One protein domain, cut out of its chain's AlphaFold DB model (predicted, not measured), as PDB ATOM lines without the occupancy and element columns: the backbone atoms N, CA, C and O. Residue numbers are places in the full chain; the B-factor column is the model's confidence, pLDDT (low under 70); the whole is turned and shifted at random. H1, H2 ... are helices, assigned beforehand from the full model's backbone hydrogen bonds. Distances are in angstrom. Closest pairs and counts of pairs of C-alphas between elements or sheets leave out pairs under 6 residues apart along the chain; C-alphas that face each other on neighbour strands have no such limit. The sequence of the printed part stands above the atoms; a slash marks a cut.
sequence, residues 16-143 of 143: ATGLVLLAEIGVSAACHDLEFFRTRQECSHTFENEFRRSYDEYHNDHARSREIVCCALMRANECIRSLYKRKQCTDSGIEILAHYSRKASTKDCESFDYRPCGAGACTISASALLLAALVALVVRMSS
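AT A GLANCE: This is residues 16 to 143 of the 143 residues of an uncharacterized protein of Rhipicephalus zambeziensis (UniProt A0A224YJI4). A small up-and-down bundle of three helices, H2, H3 and H4, makes the body, and a helical arm sticks out at each end of the printed part: residues 16 to 25 of H1, and residues 122 to 143, which hold H6. H1 runs out from the end of the bundle where H2 begins and H3 ends, while the short H5 packs on residues 67 to 71 of H3 before the chain leaves for H6. The printed part has 128 residues with six named helices, H1 to H6 in order, and no named strand; its class is all helix. It is loose, with a radius of gyration of the C-alphas of 19.8 A, and flat, spanning 64 by 50 by 23 A; the two arms make much of that spread, for the body without them spans 49 by 24 by 23 A.

HOW THE PARTS SIT: H1, residues 16 to 31, only just touches H3, residues 62 to 87, with 3 pairs of C-alphas within 8 A; H1 touches H3 with residues 27 to 31 alone, and H3 touches H1 with residue 87 alone, the closest C-alphas, of Ala 30 and Lys 87, being 6.0 A apart. H1 is close to but not clearly touching H2, residues 34 to 56, the closest C-alphas being those of Ala 30 and Phe 36, 7.4 A apart. H2 and H3 form a helical hairpin: they touch, closest at the C-alphas of Ser 54 and Ser 65, 4.6 A apart, and run opposite ways at a shallow tilt of 6 degrees. H3 is the hub, touching four helices. It forms a second helical hairpin with H4, residues 92 to 105, opposite ways at a shallow tilt of 7 degrees, with the closest C-alphas, of Asn 77 and Leu 97, 6.3 A apart. H5, residues 115 to 118, only just touches H3, with 3 pairs of C-alphas within 8 A; those of Cys 71 and Cys 117 are closest, 5.1 A apart. H6, residues 124 to 141, touches no helix. Every O i to N i+4 pair is within hydrogen-bond range in H1, H3 and H6, against 18 of 19 in H2 and 9 of 10 in H4; H5 is too short for such a pair.

IN THESE COORDINATES: H1 begins at C-alpha 16, (-27.869, -22.457, -44.603), and is 22.7 A long. H2 measures 32.1 A, and H3, the longest helix, 37.4 A from C-alpha 62 at (6.724, 22.047, -51.748). H4 measures 20.8 A and H5 6.0 A. H6, 26.3 A long, ends at C-alpha 141, (7.108, 11.196, -3.598).

THE WHOLE: The farthest C-alphas, of Thr 17 and Ser 142, are 67.0 A apart. The printed part has no cut and no long link, and ends at residue 143, the chain's last. Its mean pLDDT is 79.8; residues 16 to 31, 90 to 94, 118 to 129 and 141 to 143 are under 70.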
ATOM      1  N   ALA A  16     -28.982 -23.180 -44.003       68.88
ATOM      2  CA  ALA A  16     -27.869 -22.457 -44.603       68.88
ATOM      3  C   ALA A  16     -28.246 -21.004 -44.925       68.88
ATOM      4  O   ALA A  16     -27.499 -20.097 -44.574       68.88
ATOM      5  N   THR A  17     -29.419 -20.756 -45.518       69.44
ATOM      6  CA  THR A  17     -29.889 -19.387 -45.782       69.44
ATOM      7  C   THR A  17     -30.185 -18.618 -44.497       69.44
ATOM      8  O   THR A  17     -29.832 -17.447 -44.412       69.44
ATOM      9  N   GLY A  18     -30.755 -19.261 -43.474       66.00
ATOM     10  CA  GLY A  18     -30.964 -18.642 -42.160       66.00
ATOM     11  C   GLY A  18     -29.658 -18.237 -41.466       66.00
ATOM     12  O   GLY A  18     -29.568 -17.140 -40.921       66.00
ATOM     13  N   LEU A  19     -28.623 -19.081 -41.532       69.12
ATOM     14  CA  LEU A  19     -27.290 -18.767 -41.003       69.12
ATOM     15  C   LEU A  19     -26.617 -17.619 -41.763       69.12
ATOM     16  O   LEU A  19     -26.004 -16.759 -41.136       69.12
ATOM     17  N   VAL A  20     -26.758 -17.582 -43.091       69.31
ATOM     18  CA  VAL A  20     -26.239 -16.486 -43.925       69.31
ATOM     19  C   VAL A  20     -26.934 -15.171 -43.577       69.31
ATOM     20  O   VAL A  20     -26.255 -14.182 -43.338       69.31
ATOM     21  N   LEU A  21     -28.263 -15.168 -43.446       64.44
ATOM     22  CA  LEU A  21     -29.026 -13.979 -43.047       64.44
ATOM     23  C   LEU A  21     -28.616 -13.458 -41.662       64.44
ATOM     24  O   LEU A  21     -28.443 -12.256 -41.490       64.44
ATOM     25  N   LEU A  22     -28.416 -14.341 -40.678       62.19
ATOM     26  CA  LEU A  22     -27.940 -13.941 -39.348       62.19
ATOM     27  C   LEU A  22     -26.510 -13.387 -39.383       62.19
ATOM     28  O   LEU A  22     -26.216 -12.419 -38.680       62.19
ATOM     29  N   ALA A  23     -25.635 -13.966 -40.209       62.41
ATOM     30  CA  ALA A  23     -24.291 -13.443 -40.426       62.41
ATOM     31  C   ALA A  23     -24.330 -12.051 -41.083       62.41
ATOM     32  O   ALA A  23     -23.642 -11.149 -40.617       62.41
ATOM     33  N   GLU A  24     -25.182 -11.840 -42.090       59.75
ATOM     34  CA  GLU A  24     -25.348 -10.538 -42.750       59.75
ATOM     35  C   GLU A  24     -25.888  -9.462 -41.796       59.75
ATOM     36  O   GLU A  24     -25.389  -8.335 -41.785       59.75
ATOM     37  N   ILE A  25     -26.856  -9.805 -40.937       61.59
ATOM     38  CA  ILE A  25     -27.386  -8.886 -39.915       61.59
ATOM     39  C   ILE A  25     -26.294  -8.525 -38.896       61.59
ATOM     40  O   ILE A  25     -26.157  -7.356 -38.529       61.59
ATOM     41  N   GLY A  26     -25.491  -9.503 -38.462       61.44
ATOM     42  CA  GLY A  26     -24.373  -9.277 -37.543       61.44
ATOM     43  C   GLY A  26     -23.274  -8.387 -38.134       61.44
ATOM     44  O   GLY A  26     -22.772  -7.496 -37.450       61.44
ATOM     45  N   VAL A  27     -22.942  -8.580 -39.415       60.22
ATOM     46  CA  VAL A  27     -21.977  -7.740 -40.145       60.22
ATOM     47  C   VAL A  27     -22.524  -6.322 -40.325       60.22
ATOM     48  O   VAL A  27     -21.828  -5.358 -40.024       60.22
ATOM     49  N   SER A  28     -23.793  -6.172 -40.713       61.09
ATOM     50  CA  SER A  28     -24.436  -4.858 -40.854       61.09
ATOM     51  C   SER A  28     -24.446  -4.077 -39.531       61.09
ATOM     52  O   SER A  28     -24.051  -2.911 -39.491       61.09
ATOM     53  N   ALA A  29     -24.771  -4.732 -38.410       62.72
ATOM     54  CA  ALA A  29     -24.727  -4.109 -37.086       62.72
ATOM     55  C   ALA A  29     -23.308  -3.660 -36.677       62.72
ATOM     56  O   ALA A  29     -23.153  -2.587 -36.097       62.72
ATOM     57  N   ALA A  30     -22.267  -4.427 -37.021       62.75
ATOM     58  CA  ALA A  30     -20.874  -4.063 -36.745       62.75
ATOM     59  C   ALA A  30     -20.384  -2.856 -37.573       62.75
ATOM     60  O   ALA A  30     -19.512  -2.111 -37.124       62.75
ATOM     61  N   CYS A  31     -20.954  -2.644 -38.760       69.62
ATOM     62  CA  CYS A  31     -20.640  -1.518 -39.647       69.62
ATOM     63  C   CYS A  31     -21.438  -0.249 -39.336       69.62
ATOM     64  O   CYS A  31     -21.062   0.842 -39.768       69.62
ATOM     65  N   HIS A  32     -22.517  -0.393 -38.569       72.44
ATOM     66  CA  HIS A  32     -23.309   0.703 -38.022       72.44
ATOM     67  C   HIS A  32     -23.022   0.963 -36.531       72.44
ATOM     68  O   HIS A  32     -23.719   1.748 -35.891       72.44
ATOM     69  N   ASP A  33     -21.979   0.333 -35.991       80.44
ATOM     70  CA  ASP A  33     -21.511   0.515 -34.623       80.44
ATOM     71  C   ASP A  33     -20.956   1.935 -34.403       80.44
ATOM     72  O   ASP A  33     -20.251   2.503 -35.245       80.44
ATOM     73  N   LEU A  34     -21.248   2.513 -33.239       82.06
ATOM     74  CA  LEU A  34     -20.804   3.853 -32.861       82.06
ATOM     75  C   LEU A  34     -19.272   3.932 -32.779       82.06
ATOM     76  O   LEU A  34     -18.683   4.943 -33.166       82.06
ATOM     77  N   GLU A  35     -18.622   2.853 -32.333       83.88
ATOM     78  CA  GLU A  35     -17.160   2.746 -32.322       83.88
ATOM     79  C   GLU A  35     -16.592   2.799 -33.747       83.88
ATOM     80  O   GLU A  35     -15.647   3.543 -34.011       83.88
ATOM     81  N   PHE A  36     -17.208   2.078 -34.690       84.44
ATOM     82  CA  PHE A  36     -16.792   2.082 -36.091       84.44
ATOM     83  C   PHE A  36     -16.878   3.485 -36.698       84.44
ATOM     84  O   PHE A  36     -15.910   3.957 -37.301       84.44
ATOM     85  N   PHE A  37     -17.998   4.185 -36.497       84.38
ATOM     86  CA  PHE A  37     -18.156   5.560 -36.974       84.38
ATOM     87  C   PHE A  37     -17.128   6.510 -36.365       84.38
ATOM     88  O   PHE A  37     -16.528   7.303 -37.096       84.38
ATOM     89  N   ARG A  38     -16.892   6.408 -35.054       86.38
ATOM     90  CA  ARG A  38     -15.930   7.252 -34.344       86.38
ATOM     91  C   ARG A  38     -14.508   7.026 -34.841       86.38
ATOM     92  O   ARG A  38     -13.849   7.986 -35.228       86.38
ATOM     93  N   THR A  39     -14.047   5.778 -34.905       87.06
ATOM     94  CA  THR A  39     -12.697   5.470 -35.398       87.06
ATOM     95  C   THR A  39     -12.537   5.882 -36.859       87.06
ATOM     96  O   THR A  39     -11.502   6.427 -37.234       87.06
ATOM     97  N   ARG A  40     -13.570   5.690 -37.692       87.00
ATOM     98  CA  ARG A  40     -13.557   6.168 -39.081       87.00
ATOM     99  C   ARG A  40     -13.372   7.684 -39.135       87.00
ATOM    100  O   ARG A  40     -12.529   8.160 -39.888       87.00
ATOM    101  N   GLN A  41     -14.125   8.427 -38.327       87.94
ATOM    102  CA  GLN A  41     -14.035   9.882 -38.252       87.94
ATOM    103  C   GLN A  41     -12.673  10.352 -37.723       87.94
ATOM    104  O   GLN A  41     -12.129  11.323 -38.239       87.94
ATOM    105  N   GLU A  42     -12.086   9.652 -36.752       89.31
ATOM    106  CA  GLU A  42     -10.736   9.930 -36.250       89.31
ATOM    107  C   GLU A  42      -9.680   9.739 -37.355       89.31
ATOM    108  O   GLU A  42      -8.894  10.659 -37.594       89.31
ATOM    109  N   CYS A  43      -9.718   8.623 -38.104       87.69
ATOM    110  CA  CYS A  43      -8.834   8.402 -39.261       87.69
ATOM    111  C   CYS A  43      -8.958   9.551 -40.283       87.69
ATOM    112  O   CYS A  43      -7.958  10.066 -40.789       87.69
ATOM    113  N   SER A  44     -10.198   9.951 -40.582       88.69
ATOM    114  CA  SER A  44     -10.524  11.036 -41.508       88.69
ATOM    115  C   SER A  44      -9.975  12.384 -41.047       88.69
ATOM    116  O   SER A  44      -9.337  13.106 -41.815       88.69
ATOM    117  N   HIS A  45     -10.177  12.708 -39.773       90.56
ATOM    118  CA  HIS A  45      -9.788  13.984 -39.192       90.56
ATOM    119  C   HIS A  45      -8.265  14.144 -39.121       90.56
ATOM    120  O   HIS A  45      -7.746  15.245 -39.314       90.56
ATOM    121  N   THR A  46      -7.517  13.058 -38.899       88.94
ATOM    122  CA  THR A  46      -6.049  13.097 -38.967       88.94
ATOM    123  C   THR A  46      -5.562  13.503 -40.358       88.94
ATOM    124  O   THR A  46      -4.709  14.382 -40.463       88.94
ATOM    125  N   PHE A  47      -6.124  12.927 -41.427       92.44
ATOM    126  CA  PHE A  47      -5.749  13.299 -42.794       92.44
ATOM    127  C   PHE A  47      -6.064  14.761 -43.102       92.44
ATOM    128  O   PHE A  47      -5.216  15.475 -43.630       92.44
ATOM    129  N   GLU A  48      -7.267  15.224 -42.763       93.50
ATOM    130  CA  GLU A  48      -7.679  16.598 -43.052       93.50
ATOM    131  C   GLU A  48      -6.833  17.635 -42.317       93.50
ATOM    132  O   GLU A  48      -6.491  18.663 -42.905       93.50
ATOM    133  N   ASN A  49      -6.444  17.351 -41.072       93.56
ATOM    134  CA  ASN A  49      -5.565  18.232 -40.315       93.56
ATOM    135  C   ASN A  49      -4.164  18.307 -40.914       93.56
ATOM    136  O   ASN A  49      -3.653  19.407 -41.074       93.56
ATOM    137  N   GLU A  50      -3.563  17.177 -41.285       92.31
ATOM    138  CA  GLU A  50      -2.238  17.166 -41.922       92.31
ATOM    139  C   GLU A  50      -2.283  17.819 -43.307       92.31
ATOM    140  O   GLU A  50      -1.388  18.582 -43.672       92.31
ATOM    141  N   PHE A  51      -3.361  17.592 -44.063       92.56
ATOM    142  CA  PHE A  51      -3.577  18.260 -45.338       92.56
ATOM    143  C   PHE A  51      -3.648  19.771 -45.145       92.56
ATOM    144  O   PHE A  51      -2.871  20.486 -45.765       92.56
ATOM    145  N   ARG A  52      -4.510  20.265 -44.252       92.50
ATOM    146  CA  ARG A  52      -4.618  21.698 -43.946       92.50
ATOM    147  C   ARG A  52      -3.287  22.273 -43.456       92.50
ATOM    148  O   ARG A  52      -2.822  23.270 -43.998       92.50
ATOM    149  N   ARG A  53      -2.630  21.598 -42.512       89.06
ATOM    150  CA  ARG A  53      -1.314  21.973 -41.980       89.06
ATOM    151  C   ARG A  53      -0.259  22.117 -43.077       89.06
ATOM    152  O   ARG A  53       0.546  23.040 -43.033       89.06
ATOM    153  N   SER A  54      -0.282  21.248 -44.087       91.31
ATOM    154  CA  SER A  54       0.640  21.328 -45.226       91.31
ATOM    155  C   SER A  54       0.487  22.608 -46.058       91.31
ATOM    156  O   SER A  54       1.452  23.015 -46.707       91.31
ATOM    157  N   TYR A  55      -0.701  23.225 -46.062       87.31
ATOM    158  CA  TYR A  55      -0.945  24.526 -46.688       87.31
ATOM    159  C   TYR A  55      -0.602  25.658 -45.722       87.31
ATOM    160  O   TYR A  55       0.172  26.541 -46.079       87.31
ATOM    161  N   ASP A  56      -1.118  25.610 -44.493       90.25
ATOM    162  CA  ASP A  56      -0.960  26.704 -43.532       90.25
ATOM    163  C   ASP A  56       0.523  26.933 -43.175       90.25
ATOM    164  O   ASP A  56       1.020  28.055 -43.257       90.25
ATOM    165  N   GLU A  57       1.256  25.866 -42.839       90.06
ATOM    166  CA  GLU A  57       2.632  25.954 -42.327       90.06
ATOM    167  C   GLU A  57       3.702  25.820 -43.422       90.06
ATOM    168  O   GLU A  57       4.788  26.381 -43.292       90.06
ATOM    169  N   TYR A  58       3.416  25.084 -44.502       89.06
ATOM    170  CA  TYR A  58       4.436  24.642 -45.465       89.06
ATOM    171  C   TYR A  58       4.129  25.016 -46.925       89.06
ATOM    172  O   TYR A  58       4.681  24.406 -47.836       89.06
ATOM    173  N   HIS A  59       3.287  26.022 -47.191       81.88
ATOM    174  CA  HIS A  59       2.928  26.413 -48.568       81.88
ATOM    175  C   HIS A  59       4.126  26.783 -49.462       81.88
ATOM    176  O   HIS A  59       4.064  26.531 -50.663       81.88
ATOM    177  N   ASN A  60       5.207  27.334 -48.896       88.81
ATOM    178  CA  ASN A  60       6.424  27.691 -49.642       88.81
ATOM    179  C   ASN A  60       7.438  26.540 -49.753       88.81
ATOM    180  O   ASN A  60       8.368  26.619 -50.552       88.81
ATOM    181  N   ASP A  61       7.275  25.473 -48.967       92.44
ATOM    182  CA  ASP A  61       8.129  24.286 -49.011       92.44
ATOM    183  C   ASP A  61       7.355  23.133 -49.651       92.44
ATOM    184  O   ASP A  61       6.709  22.316 -48.988       92.44
ATOM    185  N   HIS A  62       7.415  23.077 -50.981       89.69
ATOM    186  CA  HIS A  62       6.724  22.047 -51.748       89.69
ATOM    187  C   HIS A  62       7.147  20.631 -51.357       89.69
ATOM    188  O   HIS A  62       6.288  19.752 -51.294       89.69
ATOM    189  N   ALA A  63       8.433  20.402 -51.073       91.06
ATOM    190  CA  ALA A  63       8.935  19.079 -50.719       91.06
ATOM    191  C   ALA A  63       8.352  18.621 -49.377       91.06
ATOM    192  O   ALA A  63       7.810  17.516 -49.283       91.06
ATOM    193  N   ARG A  64       8.374  19.499 -48.369       91.50
ATOM    194  CA  ARG A  64       7.834  19.197 -47.041       91.50
ATOM    195  C   ARG A  64       6.313  19.093 -47.036       91.50
ATOM    196  O   ARG A  64       5.762  18.168 -46.444       91.50
ATOM    197  N   SER A  65       5.631  20.004 -47.727       92.69
ATOM    198  CA  SER A  65       4.174  19.978 -47.897       92.69
ATOM    199  C   SER A  65       3.722  18.670 -48.557       92.69
ATOM    200  O   SER A  65       2.786  18.020 -48.086       92.69
ATOM    201  N   ARG A  66       4.434  18.238 -49.606       93.62
ATOM    202  CA  ARG A  66       4.202  16.964 -50.290       93.62
ATOM    203  C   ARG A  66       4.426  15.769 -49.370       93.62
ATOM    204  O   ARG A  66       3.541  14.925 -49.277       93.62
ATOM    205  N   GLU A  67       5.550  15.717 -48.654       93.19
ATOM    206  CA  GLU A  67       5.836  14.649 -47.687       93.19
ATOM    207  C   GLU A  67       4.706  14.501 -46.659       93.19
ATOM    208  O   GLU A  67       4.171  13.407 -46.483       93.19
ATOM    209  N   ILE A  68       4.278  15.606 -46.040       92.75
ATOM    210  CA  ILE A  68       3.206  15.608 -45.034       92.75
ATOM    211  C   ILE A  68       1.912  15.024 -45.611       92.75
ATOM    212  O   ILE A  68       1.335  14.108 -45.017       92.75
ATOM    213  N   VAL A  69       1.468  15.509 -46.777       94.19
ATOM    214  CA  VAL A  69       0.212  15.059 -47.397       94.19
ATOM    215  C   VAL A  69       0.285  13.599 -47.820       94.19
ATOM    216  O   VAL A  69      -0.642  12.838 -47.540       94.19
ATOM    217  N   CYS A  70       1.377  13.177 -48.456       94.38
ATOM    218  CA  CYS A  70       1.501  11.806 -48.933       94.38
ATOM    219  C   CYS A  70       1.623  10.824 -47.761       94.38
ATOM    220  O   CYS A  70       0.918   9.814 -47.731       94.38
ATOM    221  N   CYS A  71       2.400  11.148 -46.725       93.12
ATOM    222  CA  CYS A  71       2.450  10.335 -45.512       93.12
ATOM    223  C   CYS A  71       1.105  10.289 -44.773       93.12
ATOM    224  O   CYS A  71       0.732   9.243 -44.238       93.12
ATOM    225  N   ALA A  72       0.350  11.389 -44.743       93.06
ATOM    226  CA  ALA A  72      -0.999  11.401 -44.186       93.06
ATOM    227  C   ALA A  72      -1.965  10.523 -44.999       93.06
ATOM    228  O   ALA A  72      -2.728   9.765 -44.403       93.06
ATOM    229  N   LEU A  73      -1.897  10.561 -46.337       94.00
ATOM    230  CA  LEU A  73      -2.694   9.700 -47.216       94.00
ATOM    231  C   LEU A  73      -2.419   8.219 -46.936       94.00
ATOM    232  O   LEU A  73      -3.357   7.434 -46.807       94.00
ATOM    233  N   MET A  74      -1.149   7.827 -46.814       92.56
ATOM    234  CA  MET A  74      -0.801   6.438 -46.509       92.56
ATOM    235  C   MET A  74      -1.363   5.995 -45.153       92.56
ATOM    236  O   MET A  74      -2.010   4.950 -45.082       92.56
ATOM    237  N   ARG A  75      -1.185   6.811 -44.102       91.25
ATOM    238  CA  ARG A  75      -1.721   6.529 -42.758       91.25
ATOM    239  C   ARG A  75      -3.248   6.418 -42.765       91.25
ATOM    240  O   ARG A  75      -3.798   5.495 -42.169       91.25
ATOM    241  N   ALA A  76      -3.937   7.311 -43.473       90.94
ATOM    242  CA  ALA A  76      -5.394   7.274 -43.608       90.94
ATOM    243  C   ALA A  76      -5.866   6.011 -44.338       90.94
ATOM    244  O   ALA A  76      -6.804   5.345 -43.890       90.94
ATOM    245  N   ASN A  77      -5.173   5.644 -45.421       90.69
ATOM    246  CA  ASN A  77      -5.463   4.436 -46.182       90.69
ATOM    247  C   ASN A  77      -5.316   3.178 -45.327       90.69
ATOM    248  O   ASN A  77      -6.180   2.302 -45.370       90.69
ATOM    249  N   GLU A  78      -4.247   3.088 -44.541       90.19
ATOM    250  CA  GLU A  78      -4.015   1.972 -43.629       90.19
ATOM    251  C   GLU A  78      -5.067   1.913 -42.511       90.19
ATOM    252  O   GLU A  78      -5.657   0.856 -42.280       90.19
ATOM    253  N   CYS A  79      -5.370   3.053 -41.879       89.81
ATOM    254  CA  CYS A  79      -6.352   3.174 -40.800       89.81
ATOM    255  C   CYS A  79      -7.744   2.695 -41.244       89.81
ATOM    256  O   CYS A  79      -8.334   1.807 -40.620       89.81
ATOM    257  N   ILE A  80      -8.236   3.207 -42.379       88.75
ATOM    258  CA  ILE A  80      -9.557   2.858 -42.916       88.75
ATOM    259  C   ILE A  80      -9.576   1.407 -43.403       88.75
ATOM    260  O   ILE A  80     -10.484   0.662 -43.042       88.75
ATOM    261  N   ARG A  81      -8.569   0.946 -44.160       87.38
ATOM    262  CA  ARG A  81      -8.530  -0.458 -44.614       87.38
ATOM    263  C   ARG A  81      -8.497  -1.437 -43.442       87.38
ATOM    264  O   ARG A  81      -9.200  -2.444 -43.475       87.38
ATOM    265  N   SER A  82      -7.726  -1.137 -42.396       88.19
ATOM    266  CA  SER A  82      -7.660  -1.951 -41.178       88.19
ATOM    267  C   SER A  82      -8.996  -1.976 -40.431       88.19
ATOM    268  O   SER A  82      -9.440  -3.035 -39.986       88.19
ATOM    269  N   LEU A  83      -9.678  -0.833 -40.323       86.50
ATOM    270  CA  LEU A  83     -11.003  -0.744 -39.711       86.50
ATOM    271  C   LEU A  83     -12.040  -1.598 -40.461       86.50
ATOM    272  O   LEU A  83     -12.698  -2.438 -39.847       86.50
ATOM    273  N   TYR A  84     -12.126  -1.444 -41.785       85.69
ATOM    274  CA  TYR A  84     -13.067  -2.192 -42.625       85.69
ATOM    275  C   TYR A  84     -12.771  -3.694 -42.623       85.69
ATOM    276  O   TYR A  84     -13.688  -4.502 -42.492       85.69
ATOM    277  N   LYS A  85     -11.488  -4.081 -42.665       85.31
ATOM    278  CA  LYS A  85     -11.071  -5.485 -42.566       85.31
ATOM    279  C   LYS A  85     -11.467  -6.110 -41.227       85.31
ATOM    280  O   LYS A  85     -11.944  -7.240 -41.208       85.31
ATOM    281  N   ARG A  86     -11.267  -5.400 -40.109       83.00
ATOM    282  CA  ARG A  86     -11.574  -5.918 -38.762       83.00
ATOM    283  C   ARG A  86     -13.068  -6.124 -38.533       83.00
ATOM    284  O   ARG A  86     -13.440  -7.118 -37.923       83.00
ATOM    285  N   LYS A  87     -13.908  -5.206 -39.017       77.50
ATOM    286  CA  LYS A  87     -15.365  -5.248 -38.808       77.50
ATOM    287  C   LYS A  87     -16.120  -5.926 -39.968       77.50
ATOM    288  O   LYS A  87     -17.339  -5.986 -39.933       77.50
ATOM    289  N   GLN A  88     -15.395  -6.470 -40.958       76.88
ATOM    290  CA  GLN A  88     -15.931  -7.151 -42.152       76.88
ATOM    291  C   GLN A  88     -16.910  -6.292 -42.970       76.88
ATOM    292  O   GLN A  88     -17.811  -6.802 -43.626       76.88
ATOM    293  N   CYS A  89     -16.712  -4.976 -42.951       75.75
ATOM    294  CA  CYS A  89     -17.580  -4.026 -43.634       75.75
ATOM    295  C   CYS A  89     -17.223  -3.900 -45.112       75.75
ATOM    296  O   CYS A  89     -16.041  -3.836 -45.459       75.75
ATOM    297  N   THR A  90     -18.233  -3.789 -45.973       68.00
ATOM    298  CA  THR A  90     -18.062  -3.573 -47.417       68.00
ATOM    299  C   THR A  90     -18.406  -2.140 -47.857       68.00
ATOM    300  O   THR A  90     -19.114  -1.385 -47.184       68.00
ATOM    301  N   ASP A  91     -17.788  -1.765 -48.978       57.56
ATOM    302  CA  ASP A  91     -17.949  -0.620 -49.890       57.56
ATOM    303  C   ASP A  91     -17.910   0.831 -49.388       57.56
ATOM    304  O   ASP A  91     -17.320   1.671 -50.070       57.56
ATOM    305  N   SER A  92     -18.390   1.176 -48.192       59.38
ATOM    306  CA  SER A  92     -18.400   2.597 -47.767       59.38
ATOM    307  C   SER A  92     -17.004   3.201 -47.520       59.38
ATOM    308  O   SER A  92     -16.835   4.418 -47.506       59.38
ATOM    309  N   GLY A  93     -15.975   2.366 -47.351       59.59
ATOM    310  CA  GLY A  93     -14.592   2.809 -47.157       59.59
ATOM    311  C   GLY A  93     -13.919   3.188 -48.471       59.59
ATOM    312  O   GLY A  93     -13.022   4.027 -48.482       59.59
ATOM    313  N   ILE A  94     -14.375   2.611 -49.587       69.19
ATOM    314  CA  ILE A  94     -13.798   2.832 -50.917       69.19
ATOM    315  C   ILE A  94     -13.992   4.292 -51.335       69.19
ATOM    316  O   ILE A  94     -13.063   4.911 -51.856       69.19
ATOM    317  N   GLU A  95     -15.156   4.872 -51.044       82.19
ATOM    318  CA  GLU A  95     -15.462   6.253 -51.413       82.19
ATOM    319  C   GLU A  95     -14.597   7.272 -50.654       82.19
ATOM    320  O   GLU A  95     -14.044   8.189 -51.266       82.19
ATOM    321  N   ILE A  96     -14.406   7.078 -49.343       84.25
ATOM    322  CA  ILE A  96     -13.557   7.951 -48.515       84.25
ATOM    323  C   ILE A  96     -12.094   7.874 -48.967       84.25
ATOM    324  O   ILE A  96     -11.436   8.903 -49.132       84.25
ATOM    325  N   LEU A  97     -11.586   6.666 -49.222       86.69
ATOM    326  CA  LEU A  97     -10.222   6.470 -49.717       86.69
ATOM    327  C   LEU A  97     -10.016   7.144 -51.079       86.69
ATOM    328  O   LEU A  97      -9.005   7.812 -51.303       86.69
ATOM    329  N   ALA A  98     -10.997   7.022 -51.976       89.25
ATOM    330  CA  ALA A  98     -10.966   7.683 -53.272       89.25
ATOM    331  C   ALA A  98     -11.018   9.213 -53.133       89.25
ATOM    332  O   ALA A  98     -10.315   9.919 -53.858       89.25
ATOM    333  N   HIS A  99     -11.802   9.742 -52.189       90.19
ATOM    334  CA  HIS A  99     -11.830  11.173 -51.888       90.19
ATOM    335  C   HIS A  99     -10.452  11.687 -51.444       90.19
ATOM    336  O   HIS A  99      -9.974  12.687 -51.983       90.19
ATOM    337  N   TYR A 100      -9.767  10.988 -50.533       91.06
ATOM    338  CA  TYR A 100      -8.427  11.385 -50.084       91.06
ATOM    339  C   TYR A 100      -7.371  11.268 -51.168       91.06
ATOM    340  O   TYR A 100      -6.552  12.173 -51.305       91.06
ATOM    341  N   SER A 101      -7.426  10.214 -51.980       90.75
ATOM    342  CA  SER A 101      -6.539  10.066 -53.132       90.75
ATOM    343  C   SER A 101      -6.707  11.228 -54.118       90.75
ATOM    344  O   SER A 101      -5.717  11.863 -54.476       90.75
ATOM    345  N   ARG A 102      -7.948  11.599 -54.469       91.94
ATOM    346  CA  ARG A 102      -8.210  12.773 -55.321       91.94
ATOM    347  C   ARG A 102      -7.698  14.062 -54.690       91.94
ATOM    348  O   ARG A 102      -7.065  14.859 -55.371       91.94
ATOM    349  N   LYS A 103      -7.923  14.267 -53.393       91.50
ATOM    350  CA  LYS A 103      -7.466  15.471 -52.686       91.50
ATOM    351  C   LYS A 103      -5.934  15.570 -52.664       91.50
ATOM    352  O   LYS A 103      -5.377  16.629 -52.948       91.50
ATOM    353  N   ALA A 104      -5.256  14.455 -52.407       89.88
ATOM    354  CA  ALA A 104      -3.800  14.354 -52.377       89.88
ATOM    355  C   ALA A 104      -3.137  14.369 -53.768       89.88
ATOM    356  O   ALA A 104      -1.939  14.628 -53.851       89.88
ATOM    357  N   SER A 105      -3.886  14.142 -54.856       90.19
ATOM    358  CA  SER A 105      -3.352  14.216 -56.230       90.19
ATOM    359  C   SER A 105      -2.718  15.574 -56.545       90.19
ATOM    360  O   SER A 105      -1.715  15.639 -57.242       90.19
ATOM    361  N   THR A 106      -3.209  16.646 -55.914       87.38
ATOM    362  CA  THR A 106      -2.648  18.007 -56.002       87.38
ATOM    363  C   THR A 106      -1.213  18.139 -55.471       87.38
ATOM    364  O   THR A 106      -0.597  19.193 -55.622       87.38
ATOM    365  N   LYS A 107      -0.685  17.098 -54.817       89.06
ATOM    366  CA  LYS A 107       0.671  17.027 -54.257       89.06
ATOM    367  C   LYS A 107       1.520  15.929 -54.910       89.06
ATOM    368  O   LYS A 107       2.550  15.561 -54.356       89.06
ATOM    369  N   ASP A 108       1.098  15.376 -56.047       90.44
ATOM    370  CA  ASP A 108       1.836  14.344 -56.793       90.44
ATOM    371  C   ASP A 108       2.216  13.119 -55.943       90.44
ATOM    372  O   ASP A 108       3.333  12.597 -56.014       90.44
ATOM    373  N   CYS A 109       1.303  12.644 -55.092       91.69
ATOM    374  CA  CYS A 109       1.593  11.501 -54.221       91.69
ATOM    375  C   CYS A 109       1.798  10.175 -54.969       91.69
ATOM    376  O   CYS A 109       2.396   9.259 -54.417       91.69
ATOM    377  N   GLU A 110       1.375  10.074 -56.230       90.00
ATOM    378  CA  GLU A 110       1.558   8.874 -57.061       90.00
ATOM    379  C   GLU A 110       3.034   8.551 -57.336       90.00
ATOM    380  O   GLU A 110       3.401   7.384 -57.442       90.00
ATOM    381  N   SER A 111       3.892   9.574 -57.408       91.38
ATOM    382  CA  SER A 111       5.340   9.427 -57.610       91.38
ATOM    383  C   SER A 111       6.151   9.650 -56.329       91.38
ATOM    384  O   SER A 111       7.369   9.818 -56.383       91.38
ATOM    385  N   PHE A 112       5.485   9.720 -55.173       93.88
ATOM    386  CA  PHE A 112       6.144   9.998 -53.904       93.88
ATOM    387  C   PHE A 112       6.800   8.737 -53.328       93.88
ATOM    388  O   PHE A 112       6.214   7.656 -53.317       93.88
ATOM    389  N   ASP A 113       8.019   8.883 -52.810       91.94
ATOM    390  CA  ASP A 113       8.697   7.817 -52.079       91.94
ATOM    391  C   ASP A 113       8.185   7.761 -50.638       91.94
ATOM    392  O   ASP A 113       8.492   8.626 -49.827       91.94
ATOM    393  N   TYR A 114       7.420   6.722 -50.311       89.44
ATOM    394  CA  TYR A 114       6.778   6.559 -49.005       89.44
ATOM    395  C   TYR A 114       7.705   6.059 -47.886       89.44
ATOM    396  O   TYR A 114       7.275   5.997 -46.732       89.44
ATOM    397  N   ARG A 115       8.975   5.730 -48.173       87.75
ATOM    398  CA  ARG A 115       9.945   5.283 -47.152       87.75
ATOM    399  C   ARG A 115      10.058   6.214 -45.924       87.75
ATOM    400  O   ARG A 115      10.085   5.683 -44.813       87.75
ATOM    401  N   PRO A 116      10.064   7.558 -46.052       83.69
ATOM    402  CA  PRO A 116      10.179   8.475 -44.909       83.69
ATOM    403  C   PRO A 116       9.004   8.384 -43.929       83.69
ATOM    404  O   PRO A 116       9.162   8.575 -42.723       83.69
ATOM    405  N   CYS A 117       7.819   8.037 -44.424       85.31
ATOM    406  CA  CYS A 117       6.596   8.023 -43.631       85.31
ATOM    407  C   CYS A 117       6.578   6.933 -42.545       85.31
ATOM    408  O   CYS A 117       5.870   7.074 -41.549       85.31
ATOM    409  N   GLY A 118       7.349   5.853 -42.725       68.50
ATOM    410  CA  GLY A 118       7.469   4.762 -41.751       68.50
ATOM    411  C   GLY A 118       8.368   5.089 -40.553       68.50
ATOM    412  O   GLY A 118       8.297   4.409 -39.534       68.50
ATOM    413  N   ALA A 119       9.190   6.140 -40.640       54.47
ATOM    414  CA  ALA A 119      10.166   6.489 -39.607       54.47
ATOM    415  C   ALA A 119       9.631   7.471 -38.541       54.47
ATOM    416  O   ALA A 119      10.278   7.672 -37.516       54.47
ATOM    417  N   GLY A 120       8.460   8.090 -38.757       46.62
ATOM    418  CA  GLY A 120       8.028   9.267 -37.986       46.62
ATOM    419  C   GLY A 120       6.856   9.100 -37.010       46.62
ATOM    420  O   GLY A 120       6.544  10.049 -36.296       46.62
ATOM    421  N   ALA A 121       6.169   7.951 -36.960       44.53
ATOM    422  CA  ALA A 121       4.837   7.889 -36.333       44.53
ATOM    423  C   ALA A 121       4.769   7.359 -34.881       44.53
ATOM    424  O   ALA A 121       3.704   7.455 -34.276       44.53
ATOM    425  N   CYS A 122       5.854   6.843 -34.285       42.91
ATOM    426  CA  CYS A 122       5.774   6.187 -32.963       42.91
ATOM    427  C   CYS A 122       6.653   6.765 -31.839       42.91
ATOM    428  O   CYS A 122       6.564   6.278 -30.716       42.91
ATOM    429  N   THR A 123       7.477   7.791 -32.061       45.62
ATOM    430  CA  THR A 123       8.500   8.180 -31.061       45.62
ATOM    431  C   THR A 123       8.177   9.422 -30.227       45.62
ATOM    432  O   THR A 123       8.776   9.601 -29.165       45.62
ATOM    433  N   ILE A 124       7.214  10.257 -30.632       48.88
ATOM    434  CA  ILE A 124       6.953  11.531 -29.934       48.88
ATOM    435  C   ILE A 124       5.892  11.384 -28.826       48.88
ATOM    436  O   ILE A 124       6.014  12.022 -27.782       48.88
ATOM    437  N   SER A 125       4.897  10.501 -28.971       53.12
ATOM    438  CA  SER A 125       3.825  10.368 -27.967       53.12
ATOM    439  C   SER A 125       4.229   9.538 -26.744       53.12
ATOM    440  O   SER A 125       3.938   9.938 -25.620       53.12
ATOM    441  N   ALA A 126       4.950   8.427 -26.922       56.38
ATOM    442  CA  ALA A 126       5.360   7.574 -25.803       56.38
ATOM    443  C   ALA A 126       6.386   8.268 -24.890       56.38
ATOM    444  O   ALA A 126       6.268   8.208 -23.669       56.38
ATOM    445  N   SER A 127       7.348   8.986 -25.475       58.41
ATOM    446  CA  SER A 127       8.408   9.683 -24.736       58.41
ATOM    447  C   SER A 127       7.863  10.856 -23.913       58.41
ATOM    448  O   SER A 127       8.238  11.026 -22.756       58.41
ATOM    449  N   ALA A 128       6.926  11.633 -24.473       60.94
ATOM    450  CA  ALA A 128       6.273  12.730 -23.760       60.94
ATOM    451  C   ALA A 128       5.344  12.228 -22.640       60.94
ATOM    452  O   ALA A 128       5.331  12.799 -21.550       60.94
ATOM    453  N   LEU A 129       4.611  11.129 -22.871       65.69
ATOM    454  CA  LEU A 129       3.771  10.494 -21.848       65.69
ATOM    455  C   LEU A 129       4.607   9.879 -20.715       65.69
ATOM    456  O   LEU A 129       4.238  10.016 -19.549       65.69
ATOM    457  N   LEU A 130       5.754   9.267 -21.031       73.75
ATOM    458  CA  LEU A 130       6.710   8.770 -20.036       73.75
ATOM    459  C   LEU A 130       7.296   9.910 -19.196       73.75
ATOM    460  O   LEU A 130       7.352   9.798 -17.974       73.75
ATOM    461  N   LEU A 131       7.683  11.023 -19.825       78.50
ATOM    462  CA  LEU A 131       8.193  12.198 -19.114       78.50
ATOM    463  C   LEU A 131       7.136  12.807 -18.183       78.50
ATOM    464  O   LEU A 131       7.436  13.086 -17.025       78.50
ATOM    465  N   ALA A 132       5.890  12.950 -18.643       73.50
ATOM    466  CA  ALA A 132       4.796  13.449 -17.811       73.50
ATOM    467  C   ALA A 132       4.499  12.519 -16.618       73.50
ATOM    468  O   ALA A 132       4.308  12.992 -15.496       73.50
ATOM    469  N   ALA A 133       4.515  11.199 -16.837       80.50
ATOM    470  CA  ALA A 133       4.322  10.212 -15.779       80.50
ATOM    471  C   ALA A 133       5.451  10.247 -14.737       80.50
ATOM    472  O   ALA A 133       5.178  10.194 -13.538       80.50
ATOM    473  N   LEU A 134       6.708  10.389 -15.174       81.00
ATOM    474  CA  LEU A 134       7.861  10.493 -14.277       81.00
ATOM    475  C   LEU A 134       7.798  11.758 -13.416       81.00
ATOM    476  O   LEU A 134       7.985  11.675 -12.204       81.00
ATOM    477  N   VAL A 135       7.465  12.911 -14.004       81.50
ATOM    478  CA  VAL A 135       7.319  14.171 -13.253       81.50
ATOM    479  C   VAL A 135       6.205  14.064 -12.208       81.50
ATOM    480  O   VAL A 135       6.413  14.428 -11.051       81.50
ATOM    481  N   ALA A 136       5.046  13.509 -12.573       78.88
ATOM    482  CA  ALA A 136       3.938  13.319 -11.638       78.88
ATOM    483  C   ALA A 136       4.307  12.393 -10.462       78.88
ATOM    484  O   ALA A 136       3.894  12.628  -9.325       78.88
ATOM    485  N   LEU A 137       5.106  11.356 -10.722       77.19
ATOM    486  CA  LEU A 137       5.542  10.400  -9.707       77.19
ATOM    487  C   LEU A 137       6.563  11.021  -8.738       77.19
ATOM    488  O   LEU A 137       6.440  10.841  -7.529       77.19
ATOM    489  N   VAL A 138       7.503  11.826  -9.248       78.62
ATOM    490  CA  VAL A 138       8.484  12.566  -8.431       78.62
ATOM    491  C   VAL A 138       7.803  13.578  -7.505       78.62
ATOM    492  O   VAL A 138       8.133  13.647  -6.321       78.62
ATOM    493  N   VAL A 139       6.820  14.330  -8.012       78.12
ATOM    494  CA  VAL A 139       6.054  15.299  -7.207       78.12
ATOM    495  C   VAL A 139       5.308  14.598  -6.071       78.12
ATOM    496  O   VAL A 139       5.304  15.084  -4.946       78.12
ATOM    497  N   ARG A 140       4.728  13.423  -6.338       73.62
ATOM    498  CA  ARG A 140       3.987  12.650  -5.332       73.62
ATOM    499  C   ARG A 140       4.878  12.017  -4.260       73.62
ATOM    500  O   ARG A 140       4.392  11.769  -3.167       73.62
ATOM    501  N   MET A 141       6.143  11.735  -4.565       67.50
ATOM    502  CA  MET A 141       7.108  11.196  -3.598       67.50
ATOM    503  C   MET A 141       7.799  12.273  -2.755       67.50
ATOM    504  O   MET A 141       8.429  11.947  -1.754       67.50
ATOM    505  N   SER A 142       7.722  13.535  -3.185       64.06
ATOM    506  CA  SER A 142       8.369  14.678  -2.526       64.06
ATOM    507  C   SER A 142       7.407  15.481  -1.635       64.06
ATOM    508  O   SER A 142       7.826  16.470  -1.037       64.06
ATOM    509  N   SER A 143       6.135  15.070  -1.569       53.19
ATOM    510  CA  SER A 143       5.101  15.561  -0.646       53.19
ATOM    511  C   SER A 143       4.802  14.515   0.416       53.19
ATOM    512  O   SER A 143       4.313  14.951   1.480       53.19
TER     513      SER A 143